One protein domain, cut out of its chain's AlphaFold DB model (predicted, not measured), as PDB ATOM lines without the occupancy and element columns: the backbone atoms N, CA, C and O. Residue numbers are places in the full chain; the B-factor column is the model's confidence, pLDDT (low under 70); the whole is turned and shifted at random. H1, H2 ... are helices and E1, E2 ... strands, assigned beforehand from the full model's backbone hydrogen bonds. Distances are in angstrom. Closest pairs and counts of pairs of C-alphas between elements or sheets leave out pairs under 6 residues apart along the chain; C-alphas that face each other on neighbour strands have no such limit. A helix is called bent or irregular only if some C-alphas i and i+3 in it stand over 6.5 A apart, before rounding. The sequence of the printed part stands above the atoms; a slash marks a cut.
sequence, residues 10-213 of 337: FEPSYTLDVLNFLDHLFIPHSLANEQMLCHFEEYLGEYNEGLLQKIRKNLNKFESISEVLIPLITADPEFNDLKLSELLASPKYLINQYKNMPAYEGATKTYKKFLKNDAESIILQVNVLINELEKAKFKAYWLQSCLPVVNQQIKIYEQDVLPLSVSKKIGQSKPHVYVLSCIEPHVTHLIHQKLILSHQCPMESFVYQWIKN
ATOM      1  N   PHE A  10     191.257 179.123 105.984       88.31
ATOM      2  CA  PHE A  10     190.602 179.619 107.186       88.31
ATOM      3  C   PHE A  10     190.212 181.077 106.975       88.31
ATOM      4  O   PHE A  10     191.059 181.896 106.623       88.31
ATOM      5  N   GLU A  11     188.947 181.409 107.211       92.81
ATOM      6  CA  GLU A  11     188.427 182.763 107.033       92.81
ATOM      7  C   GLU A  11     187.540 183.182 108.210       92.81
ATOM      8  O   GLU A  11     186.753 182.384 108.722       92.81
ATOM      9  N   PRO A  12     187.612 184.446 108.652       95.25
ATOM     10  CA  PRO A  12     186.578 185.013 109.503       95.25
ATOM     11  C   PRO A  12     185.295 185.266 108.689       95.25
ATOM     12  O   PRO A  12     185.347 185.525 107.483       95.25
ATOM     13  N   SER A  13     184.131 185.273 109.346       95.31
ATOM     14  CA  SER A  13     182.878 185.695 108.702       95.31
ATOM     15  C   SER A  13     182.013 186.558 109.610       95.31
ATOM     16  O   SER A  13     181.366 186.065 110.531       95.31
ATOM     17  N   TYR A  14     181.940 187.852 109.287       94.56
ATOM     18  CA  TYR A  14     180.996 188.783 109.911       94.56
ATOM     19  C   TYR A  14     179.542 188.359 109.665       94.56
ATOM     20  O   TYR A  14     178.716 188.400 110.573       94.56
ATOM     21  N   THR A  15     179.239 187.934 108.434       94.06
ATOM     22  CA  THR A  15     177.891 187.544 107.999       94.06
ATOM     23  C   THR A  15     177.344 186.384 108.824       94.06
ATOM     24  O   THR A  15     176.180 186.405 109.217       94.06
ATOM     25  N   LEU A  16     178.177 185.385 109.120       94.56
ATOM     26  CA  LEU A  16     177.774 184.281 109.986       94.56
ATOM     27  C   LEU A  16     177.780 184.692 111.461       94.56
ATOM     28  O   LEU A  16     176.860 184.315 112.185       94.56
ATOM     29  N   ASP A  17     178.757 185.482 111.913       93.12
ATOM     30  CA  ASP A  17     178.821 185.921 113.312       93.12
ATOM     31  C   ASP A  17     177.593 186.729 113.730       93.12
ATOM     32  O   ASP A  17     177.052 186.491 114.804       93.12
ATOM     33  N   VAL A  18     177.102 187.639 112.887       92.50
ATOM     34  CA  VAL A  18     175.934 188.452 113.251       92.50
ATOM     35  C   VAL A  18     174.647 187.618 113.346       92.50
ATOM     36  O   VAL A  18     173.771 187.944 114.139       92.50
ATOM     37  N   LEU A  19     174.534 186.514 112.598       92.31
ATOM     38  CA  LEU A  19     173.409 185.581 112.739       92.31
ATOM     39  C   LEU A  19     173.496 184.760 114.019       92.31
ATOM     40  O   LEU A  19     172.506 184.650 114.733       92.31
ATOM     41  N   ASN A  20     174.682 184.242 114.340       90.75
ATOM     42  CA  ASN A  20     174.875 183.519 115.597       90.75
ATOM     43  C   ASN A  20     174.743 184.467 116.803       90.75
ATOM     44  O   ASN A  20     174.247 184.075 117.853       90.75
ATOM     45  N   PHE A  21     175.079 185.748 116.640       90.19
ATOM     46  CA  PHE A  21     174.784 186.771 117.637       90.19
ATOM     47  C   PHE A  21     173.275 186.943 117.867       90.19
ATOM     48  O   PHE A  21     172.843 187.037 119.014       90.19
ATOM     49  N   LEU A  22     172.455 186.933 116.807       89.12
ATOM     50  CA  LEU A  22     170.996 186.964 116.961       89.12
ATOM     51  C   LEU A  22     170.458 185.745 117.718       89.12
ATOM     52  O   LEU A  22     169.461 185.889 118.421       89.12
ATOM     53  N   ASP A  23     171.099 184.578 117.615       87.56
ATOM     54  CA  ASP A  23     170.715 183.390 118.391       87.56
ATOM     55  C   ASP A  23     170.954 183.572 119.892       87.56
ATOM     56  O   ASP A  23     170.142 183.138 120.708       87.56
ATOM     57  N   HIS A  24     172.004 184.301 120.275       84.19
ATOM     58  CA  HIS A  24     172.230 184.665 121.678       84.19
ATOM     59  C   HIS A  24     171.165 185.620 122.206       84.19
ATOM     60  O   HIS A  24     170.774 185.528 123.365       84.19
ATOM     61  N   LEU A  25     170.633 186.477 121.335       79.94
ATOM     62  CA  LEU A  25     169.440 187.275 121.618       79.94
ATOM     63  C   LEU A  25     168.143 186.458 121.522       79.94
ATOM     64  O   LEU A  25     167.069 186.993 121.785       79.94
ATOM     65  N   PHE A  26     168.194 185.189 121.104       70.19
ATOM     66  CA  PHE A  26     167.055 184.293 120.883       70.19
ATOM     67  C   PHE A  26     166.822 183.310 122.044       70.19
ATOM     68  O   PHE A  26     165.707 182.802 122.191       70.19
ATOM     69  N   ILE A  27     167.825 183.073 122.893       64.31
ATOM     70  CA  ILE A  27     167.790 182.089 123.987       64.31
ATOM     71  C   ILE A  27     168.036 182.797 125.337       64.31
ATOM     72  O   ILE A  27     168.893 183.676 125.410       64.31
ATOM     73  N   PRO A  28     167.300 182.470 126.422       54.81
ATOM     74  CA  PRO A  28     167.539 183.055 127.746       54.81
ATOM     75  C   PRO A  28     168.947 182.726 128.273       54.81
ATOM     76  O   PRO A  28     169.400 181.589 128.167       54.81
ATOM     77  N   HIS A  29     169.611 183.730 128.845       50.47
ATOM     78  CA  HIS A  29     171.054 183.816 129.086       50.47
ATOM     79  C   HIS A  29     171.740 182.606 129.755       50.47
ATOM     80  O   HIS A  29     171.402 182.211 130.871       50.47
ATOM     81  N   SER A  30     172.823 182.139 129.126       49.47
ATOM     82  CA  SER A  30     173.943 181.437 129.777       49.47
ATOM     83  C   SER A  30     175.233 181.553 128.947       49.47
ATOM     84  O   SER A  30     175.797 180.556 128.504       49.47
ATOM     85  N   LEU A  31     175.711 182.774 128.665       54.84
ATOM     86  CA  LEU A  31     176.823 182.968 127.721       54.84
ATOM     87  C   LEU A  31     177.919 183.910 128.220       54.84
ATOM     88  O   LEU A  31     177.673 184.878 128.932       54.84
ATOM     89  N   ALA A  32     179.140 183.644 127.753       53.59
ATOM     90  CA  ALA A  32     180.393 184.300 128.131       53.59
ATOM     91  C   ALA A  32     180.544 185.775 127.679       53.59
ATOM     92  O   ALA A  32     181.633 186.328 127.793       53.59
ATOM     93  N   ASN A  33     179.483 186.417 127.174       62.38
ATOM     94  CA  ASN A  33     179.501 187.781 126.619       62.38
ATOM     95  C   ASN A  33     178.271 188.614 127.035       62.38
ATOM     96  O   ASN A  33     177.755 189.420 126.262       62.38
ATOM     97  N   GLU A  34     177.810 188.437 128.272       70.25
ATOM     98  CA  GLU A  34     176.629 189.108 128.839       70.25
ATOM     99  C   GLU A  34     176.654 190.638 128.662       70.25
ATOM    100  O   GLU A  34     175.676 191.223 128.214       70.25
ATOM    101  N   GLN A  35     177.803 191.293 128.866       72.00
ATOM    102  CA  GLN A  35     177.931 192.750 128.691       72.00
ATOM    103  C   GLN A  35     177.701 193.225 127.246       72.00
ATOM    104  O   GLN A  35     177.144 194.300 127.028       72.00
ATOM    105  N   MET A  36     178.131 192.439 126.254       76.94
ATOM    106  CA  MET A  36     177.899 192.745 124.838       76.94
ATOM    107  C   MET A  36     176.418 192.575 124.491       76.94
ATOM    108  O   MET A  36     175.857 193.410 123.782       76.94
ATOM    109  N   LEU A  37     175.800 191.506 124.999       77.75
ATOM    110  CA  LEU A  37     174.383 191.226 124.788       77.75
ATOM    111  C   LEU A  37     173.534 192.356 125.362       77.75
ATOM    112  O   LEU A  37     172.796 192.969 124.598       77.75
ATOM    113  N   CYS A  38     173.751 192.736 126.626       77.25
ATOM    114  CA  CYS A  38     173.030 193.848 127.246       77.25
ATOM    115  C   CYS A  38     173.182 195.151 126.449       77.25
ATOM    116  O   CYS A  38     172.199 195.849 126.218       77.25
ATOM    117  N   HIS A  39     174.395 195.459 125.965       80.88
ATOM    118  CA  HIS A  39     174.624 196.658 125.158       80.88
ATOM    119  C   HIS A  39     173.741 196.685 123.904       80.88
ATOM    120  O   HIS A  39     173.059 197.673 123.656       80.88
ATOM    121  N   PHE A  40     173.727 195.620 123.102       83.25
ATOM    122  CA  PHE A  40     172.939 195.609 121.867       83.25
ATOM    123  C   PHE A  40     171.441 195.366 122.102       83.25
ATOM    124  O   PHE A  40     170.635 195.860 121.317       83.25
ATOM    125  N   GLU A  41     171.053 194.680 123.178       79.75
ATOM    126  CA  GLU A  41     169.651 194.559 123.607       79.75
ATOM    127  C   GLU A  41     169.040 195.933 123.898       79.75
ATOM    128  O   GLU A  41     167.971 196.254 123.372       79.75
ATOM    129  N   GLU A  42     169.754 196.784 124.644       78.75
ATOM    130  CA  GLU A  42     169.331 198.162 124.921       78.75
ATOM    131  C   GLU A  42     169.149 198.984 123.633       78.75
ATOM    132  O   GLU A  42     168.200 199.764 123.521       78.75
ATOM    133  N   TYR A  43     170.018 198.791 122.635       77.06
ATOM    134  CA  TYR A  43     169.924 199.488 121.345       77.06
ATOM    135  C   TYR A  43     168.770 199.002 120.464       77.06
ATOM    136  O   TYR A  43     168.220 199.789 119.692       77.06
ATOM    137  N   LEU A  44     168.413 197.720 120.541       79.50
ATOM    138  CA  LEU A  44     167.334 197.148 119.739       79.50
ATOM    139  C   LEU A  44     165.954 197.614 120.237       79.50
ATOM    140  O   LEU A  44     165.067 197.860 119.418       79.50
ATOM    141  N   GLY A  45     165.770 197.799 121.544       77.38
ATOM    142  CA  GLY A  45     164.524 198.311 122.123       77.38
ATOM    143  C   GLY A  45     163.299 197.390 121.958       77.38
ATOM    144  O   GLY A  45     163.342 196.332 121.326       77.38
ATOM    145  N   GLU A  46     162.160 197.815 122.517       77.56
ATOM    146  CA  GLU A  46     160.958 196.976 122.703       77.56
ATOM    147  C   GLU A  46     160.355 196.428 121.395       77.56
ATOM    148  O   GLU A  46     159.852 195.303 121.346       77.56
ATOM    149  N   TYR A  47     160.406 197.201 120.303       80.19
ATOM    150  CA  TYR A  47     159.877 196.761 119.006       80.19
ATOM    151  C   TYR A  47     160.625 195.531 118.474       80.19
ATOM    152  O   TYR A  47     160.007 194.572 118.001       80.19
ATOM    153  N   ASN A  48     161.954 195.551 118.566       82.06
ATOM    154  CA  ASN A  48     162.800 194.469 118.077       82.06
ATOM    155  C   ASN A  48     162.742 193.248 118.998       82.06
ATOM    156  O   ASN A  48     162.781 192.124 118.503       82.06
ATOM    157  N   GLU A  49     162.543 193.443 120.303       81.56
ATOM    158  CA  GLU A  49     162.241 192.348 121.227       81.56
ATOM    159  C   GLU A  49     160.932 191.637 120.833       81.56
ATOM    160  O   GLU A  49     160.901 190.415 120.664       81.56
ATOM    161  N   GLY A  50     159.859 192.396 120.577       85.12
ATOM    162  CA  GLY A  50     158.594 191.841 120.089       85.12
ATOM    163  C   GLY A  50     158.739 191.102 118.750       85.12
ATOM    164  O   GLY A  50     158.115 190.056 118.534       85.12
ATOM    165  N   LEU A  51     159.599 191.606 117.860       88.75
ATOM    166  CA  LEU A  51     159.931 190.953 116.594       88.75
ATOM    167  C   LEU A  51     160.707 189.646 116.806       88.75
ATOM    168  O   LEU A  51     160.343 188.629 116.215       88.75
ATOM    169  N   LEU A  52     161.709 189.636 117.688       86.44
ATOM    170  CA  LEU A  52     162.446 188.431 118.080       86.44
ATOM    171  C   LEU A  52     161.497 187.366 118.640       86.44
ATOM    172  O   LEU A  52     161.535 186.222 118.190       86.44
ATOM    173  N   GLN A  53     160.569 187.733 119.529       85.69
ATOM    174  CA  GLN A  53     159.559 186.805 120.058       85.69
ATOM    175  C   GLN A  53     158.644 186.239 118.961       85.69
ATOM    176  O   GLN A  53     158.285 185.056 118.972       85.69
ATOM    177  N   LYS A  54     158.284 187.060 117.968       88.94
ATOM    178  CA  LYS A  54     157.512 186.604 116.805       88.94
ATOM    179  C   LYS A  54     158.301 185.604 115.959       88.94
ATOM    180  O   LYS A  54     157.727 184.596 115.539       88.94
ATOM    181  N   ILE A  55     159.593 185.847 115.734       90.44
ATOM    182  CA  ILE A  55     160.480 184.907 115.035       90.44
ATOM    183  C   ILE A  55     160.578 183.598 115.835       90.44
ATOM    184  O   ILE A  55     160.323 182.540 115.260       90.44
ATOM    185  N   ARG A  56     160.807 183.652 117.159       86.12
ATOM    186  CA  ARG A  56     160.824 182.479 118.067       86.12
ATOM    187  C   ARG A  56     159.584 181.614 117.928       86.12
ATOM    188  O   ARG A  56     159.676 180.403 117.742       86.12
ATOM    189  N   LYS A  57     158.405 182.234 117.940       86.38
ATOM    190  CA  LYS A  57     157.137 181.511 117.795       86.38
ATOM    191  C   LYS A  57     157.014 180.792 116.447       86.38
ATOM    192  O   LYS A  57     156.473 179.689 116.392       86.38
ATOM    193  N   ASN A  58     157.491 181.413 115.371       86.06
ATOM    194  CA  ASN A  58     157.408 180.860 114.016       86.06
ATOM    195  C   ASN A  58     158.489 179.806 113.731       86.06
ATOM    196  O   ASN A  58     158.289 178.947 112.876       86.06
ATOM    197  N   LEU A  59     159.604 179.850 114.460       87.38
ATOM    198  CA  LEU A  59     160.687 178.871 114.391       87.38
ATOM    199  C   LEU A  59     160.565 177.768 115.451       87.38
ATOM    200  O   LEU A  59     161.528 177.072 115.696       87.38
ATOM    201  N   ASN A  60     159.389 177.521 116.034       79.81
ATOM    202  CA  ASN A  60     159.199 176.553 117.131       79.81
ATOM    203  C   ASN A  60     159.597 175.083 116.849       79.81
ATOM    204  O   ASN A  60     159.512 174.244 117.743       79.81
ATOM    205  N   LYS A  61     159.949 174.746 115.605       85.19
ATOM    206  CA  LYS A  61     160.454 173.429 115.184       85.19
ATOM    207  C   LYS A  61     161.959 173.414 114.915       85.19
ATOM    208  O   LYS A  61     162.457 172.391 114.455       85.19
ATOM    209  N   PHE A  62     162.608 174.543 115.143       86.88
ATOM    210  CA  PHE A  62     164.020 174.807 114.953       86.88
ATOM    211  C   PHE A  62     164.565 175.372 116.266       86.88
ATOM    212  O   PHE A  62     163.830 175.971 117.054       86.88
ATOM    213  N   GLU A  63     165.840 175.142 116.514       82.19
ATOM    214  CA  GLU A  63     166.529 175.563 117.726       82.19
ATOM    215  C   GLU A  63     166.942 177.035 117.634       82.19
ATOM    216  O   GLU A  63     166.924 177.739 118.643       82.19
ATOM    217  N   SER A  64     167.255 177.530 116.429       87.50
ATOM    218  CA  SER A  64     167.799 178.879 116.255       87.50
ATOM    219  C   SER A  64     167.520 179.516 114.881       87.50
ATOM    220  O   SER A  64     167.033 178.870 113.946       87.50
ATOM    221  N   ILE A  65     167.821 180.814 114.745       91.44
ATOM    222  CA  ILE A  65     167.797 181.540 113.465       91.44
ATOM    223  C   ILE A  65     168.939 181.046 112.571       91.44
ATOM    224  O   ILE A  65     168.729 180.836 111.370       91.44
ATOM    225  N   SER A  66     170.133 180.833 113.129       91.19
ATOM    226  CA  SER A  66     171.279 180.340 112.354       91.19
ATOM    227  C   SER A  66     171.034 178.958 111.762       91.19
ATOM    228  O   SER A  66     171.406 178.741 110.606       91.19
ATOM    229  N   GLU A  67     170.352 178.059 112.486       89.75
ATOM    230  CA  GLU A  67     169.991 176.722 111.983       89.75
ATOM    231  C   GLU A  67     169.260 176.819 110.638       89.75
ATOM    232  O   GLU A  67     169.526 176.051 109.708       89.75
ATOM    233  N   VAL A  68     168.362 177.801 110.502       92.69
ATOM    234  CA  VAL A  68     167.548 177.944 109.295       92.69
ATOM    235  C   VAL A  68     168.152 178.848 108.230       92.69
ATOM    236  O   VAL A  68     167.918 178.594 107.044       92.69
ATOM    237  N   LEU A  69     168.914 179.879 108.607       95.00
ATOM    238  CA  LEU A  69     169.434 180.876 107.665       95.00
ATOM    239  C   LEU A  69     170.846 180.590 107.161       95.00
ATOM    240  O   LEU A  69     171.111 180.869 105.989       95.00
ATOM    241  N   ILE A  70     171.738 180.008 107.970       94.44
ATOM    242  CA  ILE A  70     173.102 179.700 107.511       94.44
ATOM    243  C   ILE A  70     173.085 178.790 106.275       94.44
ATOM    244  O   ILE A  70     173.793 179.115 105.318       94.44
ATOM    245  N   PRO A  71     172.266 177.718 106.194       93.75
ATOM    246  CA  PRO A  71     172.184 176.917 104.974       93.75
ATOM    247  C   PRO A  71     171.718 177.717 103.752       93.75
ATOM    248  O   PRO A  71     172.168 177.444 102.645       93.75
ATOM    249  N   LEU A  72     170.847 178.713 103.914       95.38
ATOM    250  CA  LEU A  72     170.387 179.534 102.790       95.38
ATOM    251  C   LEU A  72     171.455 180.511 102.310       95.38
ATOM    252  O   LEU A  72     171.637 180.681 101.111       95.38
ATOM    253  N   ILE A  73     172.162 181.141 103.242       94.62
ATOM    254  CA  ILE A  73     173.169 182.160 102.940       94.62
ATOM    255  C   ILE A  73     174.415 181.521 102.347       94.62
ATOM    256  O   ILE A  73     174.894 181.952 101.307       94.62
ATOM    257  N   THR A  74     174.894 180.434 102.949       92.44
ATOM    258  CA  THR A  74     176.094 179.729 102.476       92.44
ATOM    259  C   THR A  74     175.884 178.973 101.159       92.44
ATOM    260  O   THR A  74     176.850 178.423 100.618       92.44
ATOM    261  N   ALA A  75     174.649 178.921 100.643       91.44
ATOM    262  CA  ALA A  75     174.356 178.450  99.293       91.44
ATOM    263  C   ALA A  75     174.879 179.414  98.219       91.44
ATOM    264  O   ALA A  75     175.229 178.973  97.125       91.44
ATOM    265  N   ASP A  76     174.965 180.706  98.539       90.88
ATOM    266  CA  ASP A  76     175.634 181.692  97.701       90.88
ATOM    267  C   ASP A  76     177.163 181.583  97.906       90.88
ATOM    268  O   ASP A  76     177.627 181.619  99.049       90.88
ATOM    269  N   PRO A  77     177.972 181.388  96.849       85.94
ATOM    270  CA  PRO A  77     179.426 181.305  96.980       85.94
ATOM    271  C   PRO A  77     180.084 182.626  97.408       85.94
ATOM    272  O   PRO A  77     181.156 182.572  98.003       85.94
ATOM    273  N   GLU A  78     179.453 183.775  97.157       89.06
ATOM    274  CA  GLU A  78     179.987 185.121  97.433       89.06
ATOM    275  C   GLU A  78     179.379 185.736  98.707       89.06
ATOM    276  O   GLU A  78     179.535 186.923  98.993       89.06
ATOM    277  N   PHE A  79     178.683 184.934  99.521       91.94
ATOM    278  CA  PHE A  79     177.930 185.431 100.676       91.94
ATOM    279  C   PHE A  79     178.772 186.229 101.691       91.94
ATOM    280  O   PHE A  79     178.233 187.061 102.422       91.94
ATOM    281  N   ASN A  80     180.075 185.942 101.787       90.75
ATOM    282  CA  ASN A  80     180.975 186.589 102.742       90.75
ATOM    283  C   ASN A  80     181.495 187.948 102.232       90.75
ATOM    284  O   ASN A  80     181.959 188.756 103.035       90.75
ATOM    285  N   ASP A  81     181.378 188.211 100.927       88.44
ATOM    286  CA  ASP A  81     181.778 189.469 100.286       88.44
ATOM    287  C   ASP A  81     180.630 190.493 100.250       88.44
ATOM    288  O   ASP A  81     180.853 191.705 100.159       88.44
ATOM    289  N   LEU A  82     179.390 190.014 100.354       83.31
ATOM    290  CA  LEU A  82     178.175 190.824 100.318       83.31
ATOM    291  C   LEU A  82     177.759 191.296 101.717       83.31
ATOM    292  O   LEU A  82     178.005 190.639 102.733       83.31
ATOM    293  N   LYS A  83     177.066 192.439 101.794       87.62
ATOM    294  CA  LYS A  83     176.428 192.843 103.054       87.62
ATOM    295  C   LYS A  83     175.238 191.939 103.337       87.62
ATOM    296  O   LYS A  83     174.416 191.681 102.459       87.62
ATOM    297  N   LEU A  84     175.094 191.514 104.591       89.81
ATOM    298  CA  LEU A  84     174.000 190.628 104.977       89.81
ATOM    299  C   LEU A  84     172.623 191.265 104.731       89.81
ATOM    300  O   LEU A  84     171.718 190.580 104.263       89.81
ATOM    301  N   SER A  85     172.462 192.567 104.975       90.31
ATOM    302  CA  SER A  85     171.207 193.277 104.700       90.31
ATOM    303  C   SER A  85     170.813 193.256 103.215       90.31
ATOM    304  O   SER A  85     169.631 193.126 102.885       90.31
ATOM    305  N   GLU A  86     171.796 193.304 102.311       88.94
ATOM    306  CA  GLU A  86     171.595 193.200 100.860       88.94
ATOM    307  C   GLU A  86     171.209 191.766 100.454       88.94
ATOM    308  O   GLU A  86     170.256 191.574  99.696       88.94
ATOM    309  N   LEU A  87     171.871 190.753 101.026       90.00
ATOM    310  CA  LEU A  87     171.525 189.339 100.826       90.00
ATOM    311  C   LEU A  87     170.089 189.028 101.277       90.00
ATOM    312  O   LEU A  87     169.310 188.412 100.544       90.00
ATOM    313  N   LEU A  88     169.714 189.483 102.475       94.50
ATOM    314  CA  LEU A  88     168.392 189.236 103.057       94.50
ATOM    315  C   LEU A  88     167.280 190.080 102.408       94.50
ATOM    316  O   LEU A  88     166.099 189.770 102.585       94.50
ATOM    317  N   ALA A  89     167.617 191.112 101.626       91.12
ATOM    318  CA  ALA A  89     166.635 191.890 100.866       91.12
ATOM    319  C   ALA A  89     165.975 191.080  99.735       91.12
ATOM    320  O   ALA A  89     164.887 191.437  99.280       91.12
ATOM    321  N   SER A  90     166.586 189.964  99.314       92.38
ATOM    322  CA  SER A  90     166.059 189.086  98.259       92.38
ATOM    323  C   SER A  90     165.796 187.650  98.750       92.38
ATOM    324  O   SER A  90     166.462 186.715  98.301       92.38
ATOM    325  N   PRO A  91     164.774 187.405  99.600       95.50
ATOM    326  CA  PRO A  91     164.486 186.071 100.142       95.50
ATOM    327  C   PRO A  91     164.322 184.982  99.075       95.50
ATOM    328  O   PRO A  91     164.828 183.869  99.216       95.50
ATOM    329  N   LYS A  92     163.646 185.314  97.967       95.50
ATOM    330  CA  LYS A  92     163.420 184.389  96.845       95.50
ATOM    331  C   LYS A  92     164.719 183.922  96.205       95.50
ATOM    332  O   LYS A  92     164.804 182.765  95.805       95.50
ATOM    333  N   TYR A  93     165.707 184.809  96.109       95.19
ATOM    334  CA  TYR A  93     167.010 184.464  95.561       95.19
ATOM    335  C   TYR A  93     167.698 183.416  96.444       95.19
ATOM    336  O   TYR A  93     167.985 182.326  95.956       95.19
ATOM    337  N   LEU A  94     167.838 183.684  97.750       95.12
ATOM    338  CA  LEU A  94     168.463 182.760  98.709       95.12
ATOM    339  C   LEU A  94     167.773 181.386  98.734       95.12
ATOM    340  O   LEU A  94     168.422 180.342  98.671       95.12
ATOM    341  N   ILE A  95     166.437 181.378  98.768       96.81
ATOM    342  CA  ILE A  95     165.650 180.137  98.775       96.81
ATOM    343  C   ILE A  95     165.869 179.339  97.483       96.81
ATOM    344  O   ILE A  95     165.983 178.113  97.531       96.81
ATOM    345  N   ASN A  96     165.905 180.006  96.326       95.75
ATOM    346  CA  ASN A  96     166.114 179.337  95.045       95.75
ATOM    347  C   ASN A  96     167.548 178.821  94.896       95.75
ATOM    348  O   ASN A  96     167.717 177.705  94.411       95.75
ATOM    349  N   GLN A  97     168.550 179.574  95.361       94.50
ATOM    350  CA  GLN A  97     169.937 179.109  95.378       94.50
ATOM    351  C   GLN A  97     170.061 177.806  96.166       94.50
ATOM    352  O   GLN A  97     170.517 176.803  95.624       94.50
ATOM    353  N   TYR A  98     169.533 177.768  97.393       95.06
ATOM    354  CA  TYR A  98     169.543 176.548  98.200       95.06
ATOM    355  C   TYR A  98     168.806 175.381  97.531       95.06
ATOM    356  O   TYR A  98     169.310 174.261  97.523       95.06
ATOM    357  N   LYS A  99     167.628 175.623  96.936       94.81
ATOM    358  CA  LYS A  99     166.846 174.582  96.238       94.81
ATOM    359  C   LYS A  99     167.580 173.960  95.049       94.81
ATOM    360  O   LYS A  99     167.300 172.810  94.724       94.81
ATOM    361  N   ASN A 100     168.490 174.701  94.423       93.06
ATOM    362  CA  ASN A 100     169.305 174.218  93.310       93.06
ATOM    363  C   ASN A 100     170.543 173.429  93.773       93.06
ATOM    364  O   ASN A 100     171.238 172.848  92.941       93.06
ATOM    365  N   MET A 101     170.832 173.386  95.078       89.31
ATOM    366  CA  MET A 101     171.950 172.612  95.614       89.31
ATOM    367  C   MET A 101     171.579 171.139  95.822       89.31
ATOM    368  O   MET A 101     170.466 170.843  96.265       89.31
ATOM    369  N   PRO A 102     172.542 170.206  95.678       85.81
ATOM    370  CA  PRO A 102     172.341 168.799  96.042       85.81
ATOM    371  C   PRO A 102     171.867 168.601  97.492       85.81
ATOM    372  O   PRO A 102     171.090 167.696  97.788       85.81
ATOM    373  N   ALA A 103     172.278 169.489  98.405       84.81
ATOM    374  CA  ALA A 103     171.868 169.465  99.809       84.81
ATOM    375  C   ALA A 103     170.342 169.574 100.004       84.81
ATOM    376  O   ALA A 103     169.810 169.039 100.980       84.81
ATOM    377  N   TYR A 104     169.616 170.207  99.071       91.19
ATOM    378  CA  TYR A 104     168.158 170.303  99.139       91.19
ATOM    379  C   TYR A 104     167.484 168.932  99.065       91.19
ATOM    380  O   TYR A 104     166.488 168.697  99.753       91.19
ATOM    381  N   GLU A 105     168.016 167.995  98.278       86.00
ATOM    382  CA  GLU A 105     167.438 166.654  98.156       86.00
ATOM    383  C   GLU A 105     167.438 165.927  99.505       86.00
ATOM    384  O   GLU A 105     166.402 165.381  99.902       86.00
ATOM    385  N   GLY A 106     168.546 166.035 100.245       81.56
ATOM    386  CA  GLY A 106     168.735 165.457 101.578       81.56
ATOM    387  C   GLY A 106     168.075 166.222 102.731       81.56
ATOM    388  O   GLY A 106     168.019 165.704 103.844       81.56
ATOM    389  N   ALA A 107     167.545 167.427 102.496       87.50
ATOM    390  CA  ALA A 107     166.940 168.233 103.553       87.50
ATOM    391  C   ALA A 107     165.690 167.573 104.166       87.50
ATOM    392  O   ALA A 107     164.885 166.927 103.478       87.50
ATOM    393  N   THR A 108     165.484 167.789 105.470       88.56
ATOM    394  CA  THR A 108     164.359 167.203 106.213       88.56
ATOM    395  C   THR A 108     163.009 167.682 105.672       88.56
ATOM    396  O   THR A 108     162.872 168.779 105.120       88.56
ATOM    397  N   LYS A 109     161.954 166.879 105.873       90.25
ATOM    398  CA  LYS A 109     160.581 167.284 105.514       90.25
ATOM    399  C   LYS A 109     160.167 168.581 106.218       90.25
ATOM    400  O   LYS A 109     159.473 169.400 105.619       90.25
ATOM    401  N   THR A 110     160.600 168.763 107.467       91.69
ATOM    402  CA  THR A 110     160.358 169.974 108.260       91.69
ATOM    403  C   THR A 110     161.000 171.190 107.601       91.69
ATOM    404  O   THR A 110     160.297 172.166 107.339       91.69
ATOM    405  N   TYR A 111     162.279 171.097 107.231       93.19
ATOM    406  CA  TYR A 111     162.991 172.194 106.578       93.19
ATOM    407  C   TYR A 111     162.394 172.530 105.205       93.19
ATOM    408  O   TYR A 111     162.088 173.684 104.917       93.19
ATOM    409  N   LYS A 112     162.077 171.522 104.382       94.56
ATOM    410  CA  LYS A 112     161.398 171.737 103.088       94.56
ATOM    411  C   LYS A 112     160.039 172.434 103.234       94.56
ATOM    412  O   LYS A 112     159.672 173.233 102.374       94.56
ATOM    413  N   LYS A 113     159.289 172.143 104.305       94.06
ATOM    414  CA  LYS A 113     158.017 172.819 104.608       94.06
ATOM    415  C   LYS A 113     158.241 174.278 105.015       94.06
ATOM    416  O   LYS A 113     157.530 175.142 104.507       94.06
ATOM    417  N   PHE A 114     159.239 174.539 105.856       95.12
ATOM    418  CA  PHE A 114     159.659 175.891 106.231       95.12
ATOM    419  C   PHE A 114     160.016 176.736 104.999       95.12
ATOM    420  O   PHE A 114     159.454 177.813 104.811       95.12
ATOM    421  N   LEU A 115     160.834 176.200 104.083       95.62
ATOM    422  CA  LEU A 115     161.216 176.875 102.834       95.62
ATOM    423  C   LEU A 115     160.035 177.250 101.932       95.62
ATOM    424  O   LEU A 115     160.159 178.142 101.096       95.62
ATOM    425  N   LYS A 116     158.913 176.535 102.045       93.44
ATOM    426  CA  LYS A 116     157.717 176.786 101.237       93.44
ATOM    427  C   LYS A 116     156.799 177.839 101.857       93.44
ATOM    428  O   LYS A 116     156.166 178.575 101.109       93.44
ATOM    429  N   ASN A 117     156.691 177.864 103.181       92.31
ATOM    430  CA  ASN A 117     155.617 178.588 103.862       92.31
ATOM    431  C   ASN A 117     156.112 179.787 104.674       92.31
ATOM    432  O   ASN A 117     155.432 180.805 104.716       92.31
ATOM    433  N   ASP A 118     157.279 179.663 105.308       93.00
ATOM    434  CA  ASP A 118     157.678 180.546 106.409       93.00
ATOM    435  C   ASP A 118     158.987 181.298 106.112       93.00
ATOM    436  O   ASP A 118     159.173 182.419 106.586       93.00
ATOM    437  N   ALA A 119     159.871 180.726 105.284       94.81
ATOM    438  CA  ALA A 119     161.217 181.250 105.050       94.81
ATOM    439  C   ALA A 119     161.248 182.701 104.549       94.81
ATOM    440  O   ALA A 119     161.997 183.498 105.098       94.81
ATOM    441  N   GLU A 120     160.418 183.080 103.567       95.62
ATOM    442  CA  GLU A 120     160.399 184.468 103.066       95.62
ATOM    443  C   GLU A 120     160.062 185.470 104.177       95.62
ATOM    444  O   GLU A 120     160.731 186.489 104.331       95.62
ATOM    445  N   SER A 121     159.054 185.151 104.993       94.56
ATOM    446  CA  SER A 121     158.621 185.993 106.108       94.56
ATOM    447  C   SER A 121     159.701 186.109 107.184       94.56
ATOM    448  O   SER A 121     159.926 187.197 107.711       94.56
ATOM    449  N   ILE A 122     160.386 185.008 107.498       94.88
ATOM    450  CA  ILE A 122     161.455 184.992 108.502       94.88
ATOM    451  C   ILE A 122     162.682 185.758 108.018       94.88
ATOM    452  O   ILE A 122     163.197 186.580 108.767       94.88
ATOM    453  N   ILE A 123     163.099 185.573 106.762       96.31
ATOM    454  CA  ILE A 123     164.223 186.312 106.170       96.31
ATOM    455  C   ILE A 123     163.971 187.822 106.245       96.31
ATOM    456  O   ILE A 123     164.851 188.566 106.671       96.31
ATOM    457  N   LEU A 124     162.763 188.283 105.900       95.12
ATOM    458  CA  LEU A 124     162.419 189.707 105.963       95.12
ATOM    459  C   LEU A 124     162.411 190.250 107.398       95.12
ATOM    460  O   LEU A 124     162.888 191.357 107.628       95.12
ATOM    461  N   GLN A 125     161.897 189.483 108.364       93.94
ATOM    462  CA  GLN A 125     161.903 189.882 109.776       93.94
ATOM    463  C   GLN A 125     163.329 189.944 110.338       93.94
ATOM    464  O   GLN A 125     163.681 190.910 111.007       93.94
ATOM    465  N   VAL A 126     164.173 188.963 110.014       94.88
ATOM    466  CA  VAL A 126     165.590 188.979 110.400       94.88
ATOM    467  C   VAL A 126     166.322 190.145 109.738       94.88
ATOM    468  O   VAL A 126     167.123 190.798 110.398       94.88
ATOM    469  N   ASN A 127     166.005 190.487 108.487       95.38
ATOM    470  CA  ASN A 127     166.609 191.641 107.818       95.38
ATOM    471  C   ASN A 127     166.360 192.956 108.578       95.38
ATOM    472  O   ASN A 127     167.246 193.802 108.652       95.38
ATOM    473  N   VAL A 128     165.178 193.135 109.179       93.38
ATOM    474  CA  VAL A 128     164.902 194.310 110.026       93.38
ATOM    475  C   VAL A 128     165.884 194.367 111.199       93.38
ATOM    476  O   VAL A 128     166.524 195.396 111.395       93.38
ATOM    477  N   LEU A 129     166.078 193.252 111.909       92.38
ATOM    478  CA  LEU A 129     167.017 193.170 113.034       92.38
ATOM    479  C   LEU A 129     168.467 193.426 112.601       92.38
ATOM    480  O   LEU A 129     169.184 194.168 113.267       92.38
ATOM    481  N   ILE A 130     168.889 192.868 111.461       92.88
ATOM    482  CA  ILE A 130     170.229 193.103 110.907       92.88
ATOM    483  C   ILE A 130     170.444 194.582 110.583       92.88
ATOM    484  O   ILE A 130     171.482 195.133 110.943       92.88
ATOM    485  N   ASN A 131     169.469 195.250 109.962       91.81
ATOM    486  CA  ASN A 131     169.571 196.681 109.671       91.81
ATOM    487  C   ASN A 131     169.705 197.525 110.949       91.81
ATOM    488  O   ASN A 131     170.455 198.501 110.960       91.81
ATOM    489  N   GLU A 132     169.014 197.160 112.032       90.69
ATOM    490  CA  GLU A 132     169.152 197.854 113.318       90.69
ATOM    491  C   GLU A 132     170.520 197.603 113.970       90.69
ATOM    492  O   GLU A 132     171.161 198.553 114.421       90.69
ATOM    493  N   LEU A 133     171.044 196.374 113.924       90.62
ATOM    494  CA  LEU A 133     172.414 196.084 114.372       90.62
ATOM    495  C   LEU A 133     173.470 196.843 113.550       90.62
ATOM    496  O   LEU A 133     174.453 197.350 114.099       90.62
ATOM    497  N   GLU A 134     173.271 196.972 112.237       89.69
ATOM    498  CA  GLU A 134     174.144 197.767 111.367       89.69
ATOM    499  C   GLU A 134     174.108 199.259 111.738       89.69
ATOM    500  O   GLU A 134     175.169 199.886 111.840       89.69
ATOM    501  N   LYS A 135     172.923 199.821 112.030       89.88
ATOM    502  CA  LYS A 135     172.775 201.198 112.546       89.88
ATOM    503  C   LYS A 135     173.441 201.382 113.910       89.88
ATOM    504  O   LYS A 135     174.103 202.399 114.126       89.88
ATOM    505  N   ALA A 136     173.337 200.385 114.787       88.50
ATOM    506  CA  ALA A 136     174.016 200.333 116.082       88.50
ATOM    507  C   ALA A 136     175.534 200.077 115.967       88.50
ATOM    508  O   ALA A 136     176.225 199.935 116.972       88.50
ATOM    509  N   LYS A 137     176.087 200.052 114.745       90.50
ATOM    510  CA  LYS A 137     177.517 199.868 114.460       90.50
ATOM    511  C   LYS A 137     178.072 198.523 114.943       90.50
ATOM    512  O   LYS A 137     179.266 198.431 115.235       90.50
ATOM    513  N   PHE A 138     177.265 197.458 114.924       91.44
ATOM    514  CA  PHE A 138     177.714 196.106 115.279       91.44
ATOM    515  C   PHE A 138     178.949 195.664 114.474       91.44
ATOM    516  O   PHE A 138     179.888 195.108 115.034       91.44
ATOM    517  N   LYS A 139     179.043 196.008 113.179       92.81
ATOM    518  CA  LYS A 139     180.251 195.741 112.372       92.81
ATOM    519  C   LYS A 139     181.512 196.412 112.919       92.81
ATOM    520  O   LYS A 139     182.584 195.817 112.868       92.81
ATOM    521  N   ALA A 140     181.407 197.634 113.442       92.88
ATOM    522  CA  ALA A 140     182.550 198.316 114.045       92.88
ATOM    523  C   ALA A 140     182.992 197.607 115.332       92.88
ATOM    524  O   ALA A 140     184.185 197.382 115.517       92.88
ATOM    525  N   TYR A 141     182.030 197.192 116.161       91.56
ATOM    526  CA  TYR A 141     182.296 196.361 117.334       91.56
ATOM    527  C   TYR A 141     182.973 195.038 116.948       91.56
ATOM    528  O   TYR A 141     184.021 194.699 117.494       91.56
ATOM    529  N   TRP A 142     182.431 194.325 115.958       93.31
ATOM    530  CA  TRP A 142     182.978 193.051 115.496       93.31
ATOM    531  C   TRP A 142     184.429 193.192 115.020       93.31
ATOM    532  O   TRP A 142     185.289 192.406 115.408       93.31
ATOM    533  N   LEU A 143     184.738 194.235 114.243       95.25
ATOM    534  CA  LEU A 143     186.105 194.506 113.782       95.25
ATOM    535  C   LEU A 143     187.086 194.775 114.936       95.25
ATOM    536  O   LEU A 143     188.255 194.414 114.830       95.25
ATOM    537  N   GLN A 144     186.625 195.418 116.011       94.00
ATOM    538  CA  GLN A 144     187.465 195.816 117.146       94.00
ATOM    539  C   GLN A 144     187.629 194.711 118.195       94.00
ATOM    540  O   GLN A 144     188.705 194.591 118.774       94.00
ATOM    541  N   SER A 145     186.588 193.912 118.427       90.06
ATOM    542  CA  SER A 145     186.512 192.981 119.561       90.06
ATOM    543  C   SER A 145     186.547 191.515 119.128       90.06
ATOM    544  O   SER A 145     187.258 190.708 119.720       90.06
ATOM    545  N   CYS A 146     185.813 191.168 118.069       91.88
ATOM    546  CA  CYS A 146     185.627 189.787 117.623       91.88
ATOM    547  C   CYS A 146     186.720 189.325 116.652       91.88
ATOM    548  O   CYS A 146     187.340 188.278 116.831       91.88
ATOM    549  N   LEU A 147     186.986 190.119 115.615       95.81
ATOM    550  CA  LEU A 147     187.946 189.772 114.572       95.81
ATOM    551  C   LEU A 147     189.368 189.511 115.114       95.81
ATOM    552  O   LEU A 147     190.008 188.580 114.622       95.81
ATOM    553  N   PRO A 148     189.894 190.247 116.119       95.75
ATOM    554  CA  PRO A 148     191.218 189.959 116.666       95.75
ATOM    555  C   PRO A 148     191.344 188.556 117.271       95.75
ATOM    556  O   PRO A 148     192.318 187.865 116.969       95.75
ATOM    557  N   VAL A 149     190.360 188.111 118.064       93.56
ATOM    558  CA  VAL A 149     190.387 186.776 118.689       93.56
ATOM    559  C   VAL A 149     190.215 185.668 117.650       93.56
ATOM    560  O   VAL A 149     190.915 184.657 117.702       93.56
ATOM    561  N   VAL A 150     189.371 185.896 116.639       95.19
ATOM    562  CA  VAL A 150     189.202 184.978 115.504       95.19
ATOM    563  C   VAL A 150     190.506 184.847 114.715       95.19
ATOM    564  O   VAL A 150     190.975 183.737 114.481       95.19
ATOM    565  N   ASN A 151     191.141 185.964 114.354       95.62
ATOM    566  CA  ASN A 151     192.402 185.958 113.611       95.62
ATOM    567  C   ASN A 151     193.549 185.326 114.403       95.62
ATOM    568  O   ASN A 151     194.438 184.713 113.813       95.62
ATOM    569  N   GLN A 152     193.561 185.478 115.729       94.12
ATOM    570  CA  GLN A 152     194.524 184.784 116.577       94.12
ATOM    571  C   GLN A 152     194.329 183.267 116.495       94.12
ATOM    572  O   GLN A 152     195.306 182.552 116.277       94.12
ATOM    573  N   GLN A 153     193.089 182.786 116.597       92.19
ATOM    574  CA  GLN A 153     192.802 181.358 116.479       92.19
ATOM    575  C   GLN A 153     193.111 180.818 115.075       92.19
ATOM    576  O   GLN A 153     193.697 179.747 114.947       92.19
ATOM    577  N   ILE A 154     192.797 181.572 114.015       92.19
ATOM    578  CA  ILE A 154     193.162 181.206 112.638       92.19
ATOM    579  C   ILE A 154     194.675 181.003 112.511       92.19
ATOM    580  O   ILE A 154     195.104 179.995 111.959       92.19
ATOM    581  N   LYS A 155     195.493 181.897 113.083       90.38
ATOM    582  CA  LYS A 155     196.957 181.737 113.074       90.38
ATOM    583  C   LYS A 155     197.411 180.456 113.775       90.38
ATOM    584  O   LYS A 155     198.351 179.828 113.298       90.38
ATOM    585  N   ILE A 156     196.762 180.072 114.878       88.06
ATOM    586  CA  ILE A 156     197.038 178.809 115.582       88.06
ATOM    587  C   ILE A 156     196.699 177.625 114.667       88.06
ATOM    588  O   ILE A 156     197.544 176.759 114.446       88.06
ATOM    589  N   TYR A 157     195.516 177.630 114.040       85.19
ATOM    590  CA  TYR A 157     195.145 176.609 113.058       85.19
ATOM    591  C   TYR A 157     196.144 176.505 111.912       85.19
ATOM    592  O   TYR A 157     196.620 175.419 111.603       85.19
ATOM    593  N   GLU A 158     196.522 177.617 111.299       82.69
ATOM    594  CA  GLU A 158     197.485 177.607 110.203       82.69
ATOM    595  C   GLU A 158     198.853 177.054 110.634       82.69
ATOM    596  O   GLU A 158     199.474 176.316 109.868       82.69
ATOM    597  N   GLN A 159     199.309 177.360 111.852       80.25
ATOM    598  CA  GLN A 159     200.588 176.881 112.383       80.25
ATOM    599  C   GLN A 159     200.589 175.384 112.695       80.25
ATOM    600  O   GLN A 159     201.559 174.714 112.344       80.25
ATOM    601  N   ASP A 160     199.518 174.860 113.290       72.88
ATOM    602  CA  ASP A 160     199.472 173.489 113.818       72.88
ATOM    603  C   ASP A 160     198.854 172.478 112.838       72.88
ATOM    604  O   ASP A 160     199.204 171.295 112.845       72.88
ATOM    605  N   VAL A 161     198.006 172.925 111.907       67.56
ATOM    606  CA  VAL A 161     197.373 172.057 110.898       67.56
ATOM    607  C   VAL A 161     198.319 171.727 109.741       67.56
ATOM    608  O   VAL A 161     198.306 170.608 109.220       67.56
ATOM    609  N   LEU A 162     199.170 172.676 109.335       56.19
ATOM    610  CA  LEU A 162     200.169 172.465 108.278       56.19
ATOM    611  C   LEU A 162     201.174 171.326 108.605       56.19
ATOM    612  O   LEU A 162     201.480 170.543 107.698       56.19
ATOM    613  N   PRO A 163     201.677 171.182 109.851       48.59
ATOM    614  CA  PRO A 163     202.532 170.073 110.287       48.59
ATOM    615  C   PRO A 163     201.869 168.694 110.303       48.59
ATOM    616  O   PRO A 163     202.542 167.696 110.038       48.59
ATOM    617  N   LEU A 164     200.563 168.608 110.578       53.94
ATOM    618  CA  LEU A 164     199.883 167.341 110.876       53.94
ATOM    619  C   LEU A 164     199.756 166.377 109.677       53.94
ATOM    620  O   LEU A 164     199.206 165.290 109.811       53.94
ATOM    621  N   SER A 165     200.281 166.711 108.487       53.94
ATOM    622  CA  SER A 165     200.203 165.856 107.283       53.94
ATOM    623  C   SER A 165     198.776 165.403 106.946       53.94
ATOM    624  O   SER A 165     198.590 164.432 106.207       53.94
ATOM    625  N   VAL A 166     197.773 166.111 107.475       52.16
ATOM    626  CA  VAL A 166     196.357 165.763 107.372       52.16
ATOM    627  C   VAL A 166     195.983 165.658 105.902       52.16
ATOM    628  O   VAL A 166     195.447 164.646 105.492       52.16
ATOM    629  N   SER A 167     196.437 166.594 105.069       50.47
ATOM    630  CA  SER A 167     196.214 166.609 103.616       50.47
ATOM    631  C   SER A 167     196.964 165.545 102.799       50.47
ATOM    632  O   SER A 167     196.713 165.405 101.603       50.47
ATOM    633  N   LYS A 168     197.926 164.820 103.392       51.59
ATOM    634  CA  LYS A 168     198.588 163.682 102.726       51.59
ATOM    635  C   LYS A 168     197.856 162.368 102.980       51.59
ATOM    636  O   LYS A 168     197.881 161.507 102.106       51.59
ATOM    637  N   LYS A 169     197.255 162.203 104.166       53.09
ATOM    638  CA  LYS A 169     196.445 161.024 104.518       53.09
ATOM    639  C   LYS A 169     194.986 161.217 104.082       53.09
ATOM    640  O   LYS A 169     194.414 160.332 103.465       53.09
ATOM    641  N   ILE A 170     194.421 162.391 104.344       54.78
ATOM    642  CA  ILE A 170     193.093 162.848 103.932       54.78
ATOM    643  C   ILE A 170     193.223 163.508 102.561       54.78
ATOM    644  O   ILE A 170     194.061 164.387 102.385       54.78
ATOM    645  N   GLY A 171     192.462 163.043 101.568       51.78
ATOM    646  CA  GLY A 171     192.595 163.499 100.182       51.78
ATOM    647  C   GLY A 171     192.320 164.995  99.968       51.78
ATOM    648  O   GLY A 171     192.058 165.755 100.892       51.78
ATOM    649  N   GLN A 172     192.366 165.419  98.703       50.22
ATOM    650  CA  GLN A 172     192.427 166.821  98.257       50.22
ATOM    651  C   GLN A 172     191.202 167.705  98.566       50.22
ATOM    652  O   GLN A 172     191.112 168.796  97.994       50.22
ATOM    653  N   SER A 173     190.257 167.290  99.416       54.09
ATOM    654  CA  SER A 173     189.159 168.190  99.760       54.09
ATOM    655  C   SER A 173     189.748 169.392 100.497       54.09
ATOM    656  O   SER A 173     190.485 169.266 101.477       54.09
ATOM    657  N   LYS A 174     189.515 170.575  99.934       64.50
ATOM    658  CA  LYS A 174     189.922 171.849 100.516       64.50
ATOM    659  C   LYS A 174     188.694 172.404 101.224       64.50
ATOM    660  O   LYS A 174     187.917 173.102 100.572       64.50
ATOM    661  N   PRO A 175     188.441 172.053 102.496       68.56
ATOM    662  CA  PRO A 175     187.346 172.686 103.204       68.56
ATOM    663  C   PRO A 175     187.644 174.184 103.309       68.56
ATOM    664  O   PRO A 175     188.755 174.582 103.671       68.56
ATOM    665  N   HIS A 176     186.644 174.999 102.985       81.94
ATOM    666  CA  HIS A 176     186.608 176.377 103.456       81.94
ATOM    667  C   HIS A 176     186.125 176.341 104.900       81.94
ATOM    668  O   HIS A 176     185.060 175.782 105.188       81.94
ATOM    669  N   VAL A 177     186.940 176.878 105.799       88.56
ATOM    670  CA  VAL A 177     186.703 176.854 107.236       88.56
ATOM    671  C   VAL A 177     186.419 178.273 107.705       88.56
ATOM    672  O   VAL A 177     187.310 179.117 107.698       88.56
ATOM    673  N   TYR A 178     185.191 178.526 108.143       93.00
ATOM    674  CA  TYR A 178     184.805 179.784 108.764       93.00
ATOM    675  C   TYR A 178     184.987 179.706 110.276       93.00
ATOM    676  O   TYR A 178     184.421 178.827 110.925       93.00
ATOM    677  N   VAL A 179     185.763 180.630 110.838       94.19
ATOM    678  CA  VAL A 179     186.001 180.728 112.285       94.19
ATOM    679  C   VAL A 179     185.216 181.911 112.842       94.19
ATOM    680  O   VAL A 179     185.344 183.034 112.354       94.19
ATOM    681  N   LEU A 180     184.382 181.644 113.845       94.69
ATOM    682  CA  LEU A 180     183.353 182.547 114.356       94.69
ATOM    683  C   LEU A 180     183.564 182.878 115.838       94.69
ATOM    684  O   LEU A 180     183.990 182.043 116.640       94.69
ATOM    685  N   SER A 181     183.242 184.111 116.210       91.69
ATOM    686  CA  SER A 181     183.325 184.618 117.584       91.69
ATOM    687  C   SER A 181     182.017 184.493 118.361       91.69
ATOM    688  O   SER A 181     182.035 184.296 119.574       91.69
ATOM    689  N   CYS A 182     180.895 184.592 117.655       87.38
ATOM    690  CA  CYS A 182     179.552 184.669 118.205       87.38
ATOM    691  C   CYS A 182     178.814 183.334 118.111       87.38
ATOM    692  O   CYS A 182     177.614 183.320 118.309       87.38
ATOM    693  N   ILE A 183     179.479 182.220 117.821       87.56
ATOM    694  CA  ILE A 183     178.890 180.877 117.914       87.56
ATOM    695  C   ILE A 183     179.211 180.257 119.278       87.56
ATOM    696  O   ILE A 183     180.210 180.622 119.904       87.56
ATOM    697  N   GLU A 184     178.383 179.322 119.741       82.94
ATOM    698  CA  GLU A 184     178.622 178.601 120.994       82.94
ATOM    699  C   GLU A 184     180.044 177.997 121.068       82.94
ATOM    700  O   GLU A 184     180.614 177.582 120.046       82.94
ATOM    701  N   PRO A 185     180.654 177.941 122.269       81.44
ATOM    702  CA  PRO A 185     181.984 177.372 122.452       81.44
ATOM    703  C   PRO A 185     182.071 175.939 121.921       81.44
ATOM    704  O   PRO A 185     181.150 175.145 122.076       81.44
ATOM    705  N   HIS A 186     183.208 175.594 121.316       79.25
ATOM    706  CA  HIS A 186     183.511 174.235 120.837       79.25
ATOM    707  C   HIS A 186     182.573 173.678 119.747       79.25
ATOM    708  O   HIS A 186     182.719 172.525 119.336       79.25
ATOM    709  N   VAL A 187     181.653 174.490 119.220       78.44
ATOM    710  CA  VAL A 187     180.760 174.077 118.138       78.44
ATOM    711  C   VAL A 187     181.509 173.896 116.822       78.44
ATOM    712  O   VAL A 187     182.429 174.644 116.479       78.44
ATOM    713  N   THR A 188     181.077 172.874 116.079       79.62
ATOM    714  CA  THR A 188     181.511 172.588 114.715       79.62
ATOM    715  C   THR A 188     180.324 172.154 113.855       79.62
ATOM    716  O   THR A 188     179.675 171.151 114.157       79.62
ATOM    717  N   HIS A 189     180.070 172.859 112.751       83.62
ATOM    718  CA  HIS A 189     179.003 172.530 111.801       83.62
ATOM    719  C   HIS A 189     179.533 172.366 110.380       83.62
ATOM    720  O   HIS A 189     180.329 173.174 109.910       83.62
ATOM    721  N   LEU A 190     179.048 171.349 109.667       79.38
ATOM    722  CA  LEU A 190     179.282 171.187 108.234       79.38
ATOM    723  C   LEU A 190     178.033 171.611 107.464       79.38
ATOM    724  O   LEU A 190     176.993 170.960 107.562       79.38
ATOM    725  N   ILE A 191     178.150 172.664 106.659       82.50
ATOM    726  CA  ILE A 191     177.062 173.165 105.816       82.50
ATOM    727  C   ILE A 191     177.626 173.398 104.415       82.50
ATOM    728  O   ILE A 191     178.567 174.159 104.241       82.50
ATOM    729  N   HIS A 192     177.086 172.718 103.400       81.12
ATOM    730  CA  HIS A 192     177.519 172.862 101.996       81.12
ATOM    731  C   HIS A 192     179.027 172.709 101.766       81.12
ATOM    732  O   HIS A 192     179.623 173.493 101.032       81.12
ATOM    733  N   GLN A 193     179.650 171.721 102.420       75.62
ATOM    734  CA  GLN A 193     181.107 171.493 102.400       75.62
ATOM    735  C   GLN A 193     181.948 172.624 103.024       75.62
ATOM    736  O   GLN A 193     183.177 172.590 102.960       75.62
ATOM    737  N   LYS A 194     181.304 173.606 103.661       84.50
ATOM    738  CA  LYS A 194     181.942 174.636 104.477       84.50
ATOM    739  C   LYS A 194     181.887 174.193 105.931       84.50
ATOM    740  O   LYS A 194     180.830 173.792 106.427       84.50
ATOM    741  N   LEU A 195     183.030 174.238 106.598       87.00
ATOM    742  CA  LEU A 195     183.123 173.941 108.018       87.00
ATOM    743  C   LEU A 195     183.018 175.249 108.791       87.00
ATOM    744  O   LEU A 195     183.735 176.194 108.494       87.00
ATOM    745  N   ILE A 196     182.128 175.310 109.766       90.75
ATOM    746  CA  ILE A 196     181.924 176.475 110.620       90.75
ATOM    747  C   ILE A 196     182.359 176.089 112.027       90.75
ATOM    748  O   ILE A 196     181.910 175.065 112.544       90.75
ATOM    749  N   LEU A 197     183.243 176.884 112.624       90.94
ATOM    750  CA  LEU A 197     183.884 176.607 113.906       90.94
ATOM    751  C   LEU A 197     183.770 177.796 114.847       90.94
ATOM    752  O   LEU A 197     183.898 178.945 114.430       90.94
ATOM    753  N   SER A 198     183.668 177.507 116.139       91.81
ATOM    754  CA  SER A 198     183.975 178.496 117.170       91.81
ATOM    755  C   SER A 198     185.469 178.824 117.205       91.81
ATOM    756  O   SER A 198     186.316 177.936 117.083       91.81
ATOM    757  N   HIS A 199     185.815 180.084 117.465       91.38
ATOM    758  CA  HIS A 199     187.185 180.491 117.794       91.38
ATOM    759  C   HIS A 199     187.706 179.830 119.083       91.38
ATOM    760  O   HIS A 199     188.910 179.788 119.303       91.38
ATOM    761  N   GLN A 200     186.815 179.293 119.919       90.56
ATOM    762  CA  GLN A 200     187.160 178.524 121.119       90.56
ATOM    763  C   GLN A 200     187.213 177.012 120.852       90.56
ATOM    764  O   GLN A 200     187.350 176.223 121.785       90.56
ATOM    765  N   CYS A 201     187.050 176.570 119.602       89.12
ATOM    766  CA  CYS A 201     187.160 175.156 119.258       89.12
ATOM    767  C   CYS A 201     188.615 174.676 119.456       89.12
ATOM    768  O   CYS A 201     189.535 175.300 118.923       89.12
ATOM    769  N   PRO A 202     188.860 173.603 120.229       87.56
ATOM    770  CA  PRO A 202     190.192 173.029 120.363       87.56
ATOM    771  C   PRO A 202     190.665 172.437 119.034       87.56
ATOM    772  O   PRO A 202     189.857 171.971 118.221       87.56
ATOM    773  N   MET A 203     191.982 172.402 118.830       84.31
ATOM    774  CA  MET A 203     192.595 171.831 117.626       84.31
ATOM    775  C   MET A 203     192.154 170.383 117.401       84.31
ATOM    776  O   MET A 203     191.820 169.983 116.288       84.31
ATOM    777  N   GLU A 204     192.121 169.608 118.476       85.38
ATOM    778  CA  GLU A 204     191.751 168.200 118.494       85.38
ATOM    779  C   GLU A 204     190.324 168.000 117.977       85.38
ATOM    780  O   GLU A 204     190.067 167.147 117.123       85.38
ATOM    781  N   SER A 205     189.398 168.845 118.439       85.44
ATOM    782  CA  SER A 205     188.007 168.841 117.986       85.44
ATOM    783  C   SER A 205     187.895 169.227 116.513       85.44
ATOM    784  O   SER A 205     187.187 168.551 115.765       85.44
ATOM    785  N   PHE A 206     188.627 170.253 116.067       84.69
ATOM    786  CA  PHE A 206     188.674 170.636 114.655       84.69
ATOM    787  C   PHE A 206     189.172 169.488 113.763       84.69
ATOM    788  O   PHE A 206     188.503 169.135 112.788       84.69
ATOM    789  N   VAL A 207     190.312 168.880 114.106       82.88
ATOM    790  CA  VAL A 207     190.922 167.786 113.334       82.88
ATOM    791  C   VAL A 207     189.964 166.601 113.227       82.88
ATOM    792  O   VAL A 207     189.720 166.113 112.119       82.88
ATOM    793  N   TYR A 208     189.361 166.187 114.346       84.94
ATOM    794  CA  TYR A 208     188.376 165.107 114.363       84.94
ATOM    795  C   TYR A 208     187.188 165.394 113.436       84.94
ATOM    796  O   TYR A 208     186.807 164.554 112.614       84.94
ATOM    797  N   GLN A 209     186.613 166.596 113.522       81.88
ATOM    798  CA  GLN A 209     185.458 166.966 112.706       81.88
ATOM    799  C   GLN A 209     185.815 167.072 111.226       81.88
ATOM    800  O   GLN A 209     185.042 166.633 110.376       81.88
ATOM    801  N   TRP A 210     186.996 167.590 110.894       80.50
ATOM    802  CA  TRP A 210     187.465 167.618 109.514       80.50
ATOM    803  C   TRP A 210     187.598 166.201 108.935       80.50
ATOM    804  O   TRP A 210     187.062 165.939 107.855       80.50
ATOM    805  N   ILE A 211     188.210 165.263 109.666       82.44
ATOM    806  CA  ILE A 211     188.297 163.849 109.255       82.44
ATOM    807  C   ILE A 211     186.904 163.255 109.050       82.44
ATOM    808  O   ILE A 211     186.621 162.676 107.999       82.44
ATOM    809  N   LYS A 212     186.028 163.404 110.046       84.19
ATOM    810  CA  LYS A 212     184.659 162.884 110.006       84.19
ATOM    811  C   LYS A 212     183.912 163.402 108.776       84.19
ATOM    812  O   LYS A 212     183.303 162.618 108.050       84.19
ATOM    813  N   ASN A 213     184.011 164.700 108.508       79.25
ATOM    814  CA  ASN A 213     183.367 165.339 107.364       79.25
ATOM    815  C   ASN A 213     183.919 164.826 106.037       79.25
ATOM    816  O   ASN A 213     183.137 164.474 105.158       79.25
TER     817      ASN A 213
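This is residues 10 to 213 of the 337 residues of an uncharacterized protein of Turicibacter sanguinis (UniProt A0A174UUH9). A lobe of helices, H1 to H8, sits beside a small four-stranded sheet; the long kinked H9 runs from the lobe out over one face of the sheet, and H11 covers more of that face. H1 and H3 lie in the lobe's core, next to the sheet. Look in 204 printed residues for eleven named helices and four strands, in the order E1, H1 to H10, E2, E3, E4, H11; the sheet runs E1, E2, E4, E3, mixed. The class is mixed, helices and strands; the whole is compact, radius of gyration of the C-alphas 17.1 A, spans 52 by 41 by 28 A.

Start at E2, residues 176 to 180: it is parallel to E1, residues 10 to 12, with N 11 and O 177 2.9 A apart, and to E4, residues 194 to 198, with N 178 and O 195 2.8 A apart. E4 and E3, residues 188 to 191, form an antiparallel hairpin, N 189 to O 196 2.9 A. H9, residues 138 to 161, is over E1 and E2 at a height of 5.7 A; H11, residues 203 to 213, is over E4 and E3 on the same face at 9.7 A: two layers, helices on one face of a sheet. H1, residues 14 to 24, and H3, residues 65 to 73, only graze the sheet; they touch, C-alphas of Leu 19 and Ser 66 5.7 A apart, opposite ways at a shallow tilt of 20 degrees. H2, residues 34 to 58, assigned as one helix by its hydrogen bonds, is bent: C-alphas 43 and 46 are 9.4 A apart between arms H2a, residues 34 to 43, and H2b, residues 46 to 58. The hub, H8, residues 119 to 135, touches H2b with residues 122 to 129 alone, H4, residues 84 to 88, and H5, residues 91 to 99, with residues 119 to 124 alone; the closest C-alphas are Ile 55 and Ile 122, 6.6 A, Leu 88 and Asn 127, 5.6 A, and Pro 91 and Glu 120, 5.3 A. H6, residues 102 to 106, and H7, residues 109 to 117, are each close to H5 but not clearly touching, closest C-alphas Tyr 98 and Tyr 104, 6.5 A, and Ile 95 and Leu 115, 6.8 A. H10, residues 166 to 169, is apart from E4. E1, H1 to H10 and E2 make a strand-helix-strand unit, parallel neighbour strands with helices between. Every O i to N i+4 pair is within hydrogen-bond range in H2a, H2b, H4, H5, H7, H8 and H11, against 6 of 7 in H1, 3 of 5 in H3, 17 of 20 in H9 and 0 of 1 in H6, where 2 of 2 O i to N i+3 pairs are; H10 is too short for an i+4 pair.

Find C-alpha 10 at (190.602, 179.619, 107.186), where E1 begins. From C-alpha 138 at (177.714, 196.106, 115.279), H9 runs 31.4 A, with a kink of 43 degrees near residue 147; it is only just irregular, C-alphas 144 and 147 being 6.6 A apart. H8 measures 24.2 A, H2b 18.6 A, H11 15.3 A, H1 15.2 A and E4 13.4 A. H11 ends at C-alpha 213, (183.367, 165.339, 107.364).

The two C-alphas farthest apart, those of Glu 46 and Lys 168, are 54.1 A apart. The printed part has no cut, and no link is long. Look for pLDDT under 70 at residues 27 to 33 and 161 to 175; the mean of the printed part is 85.0.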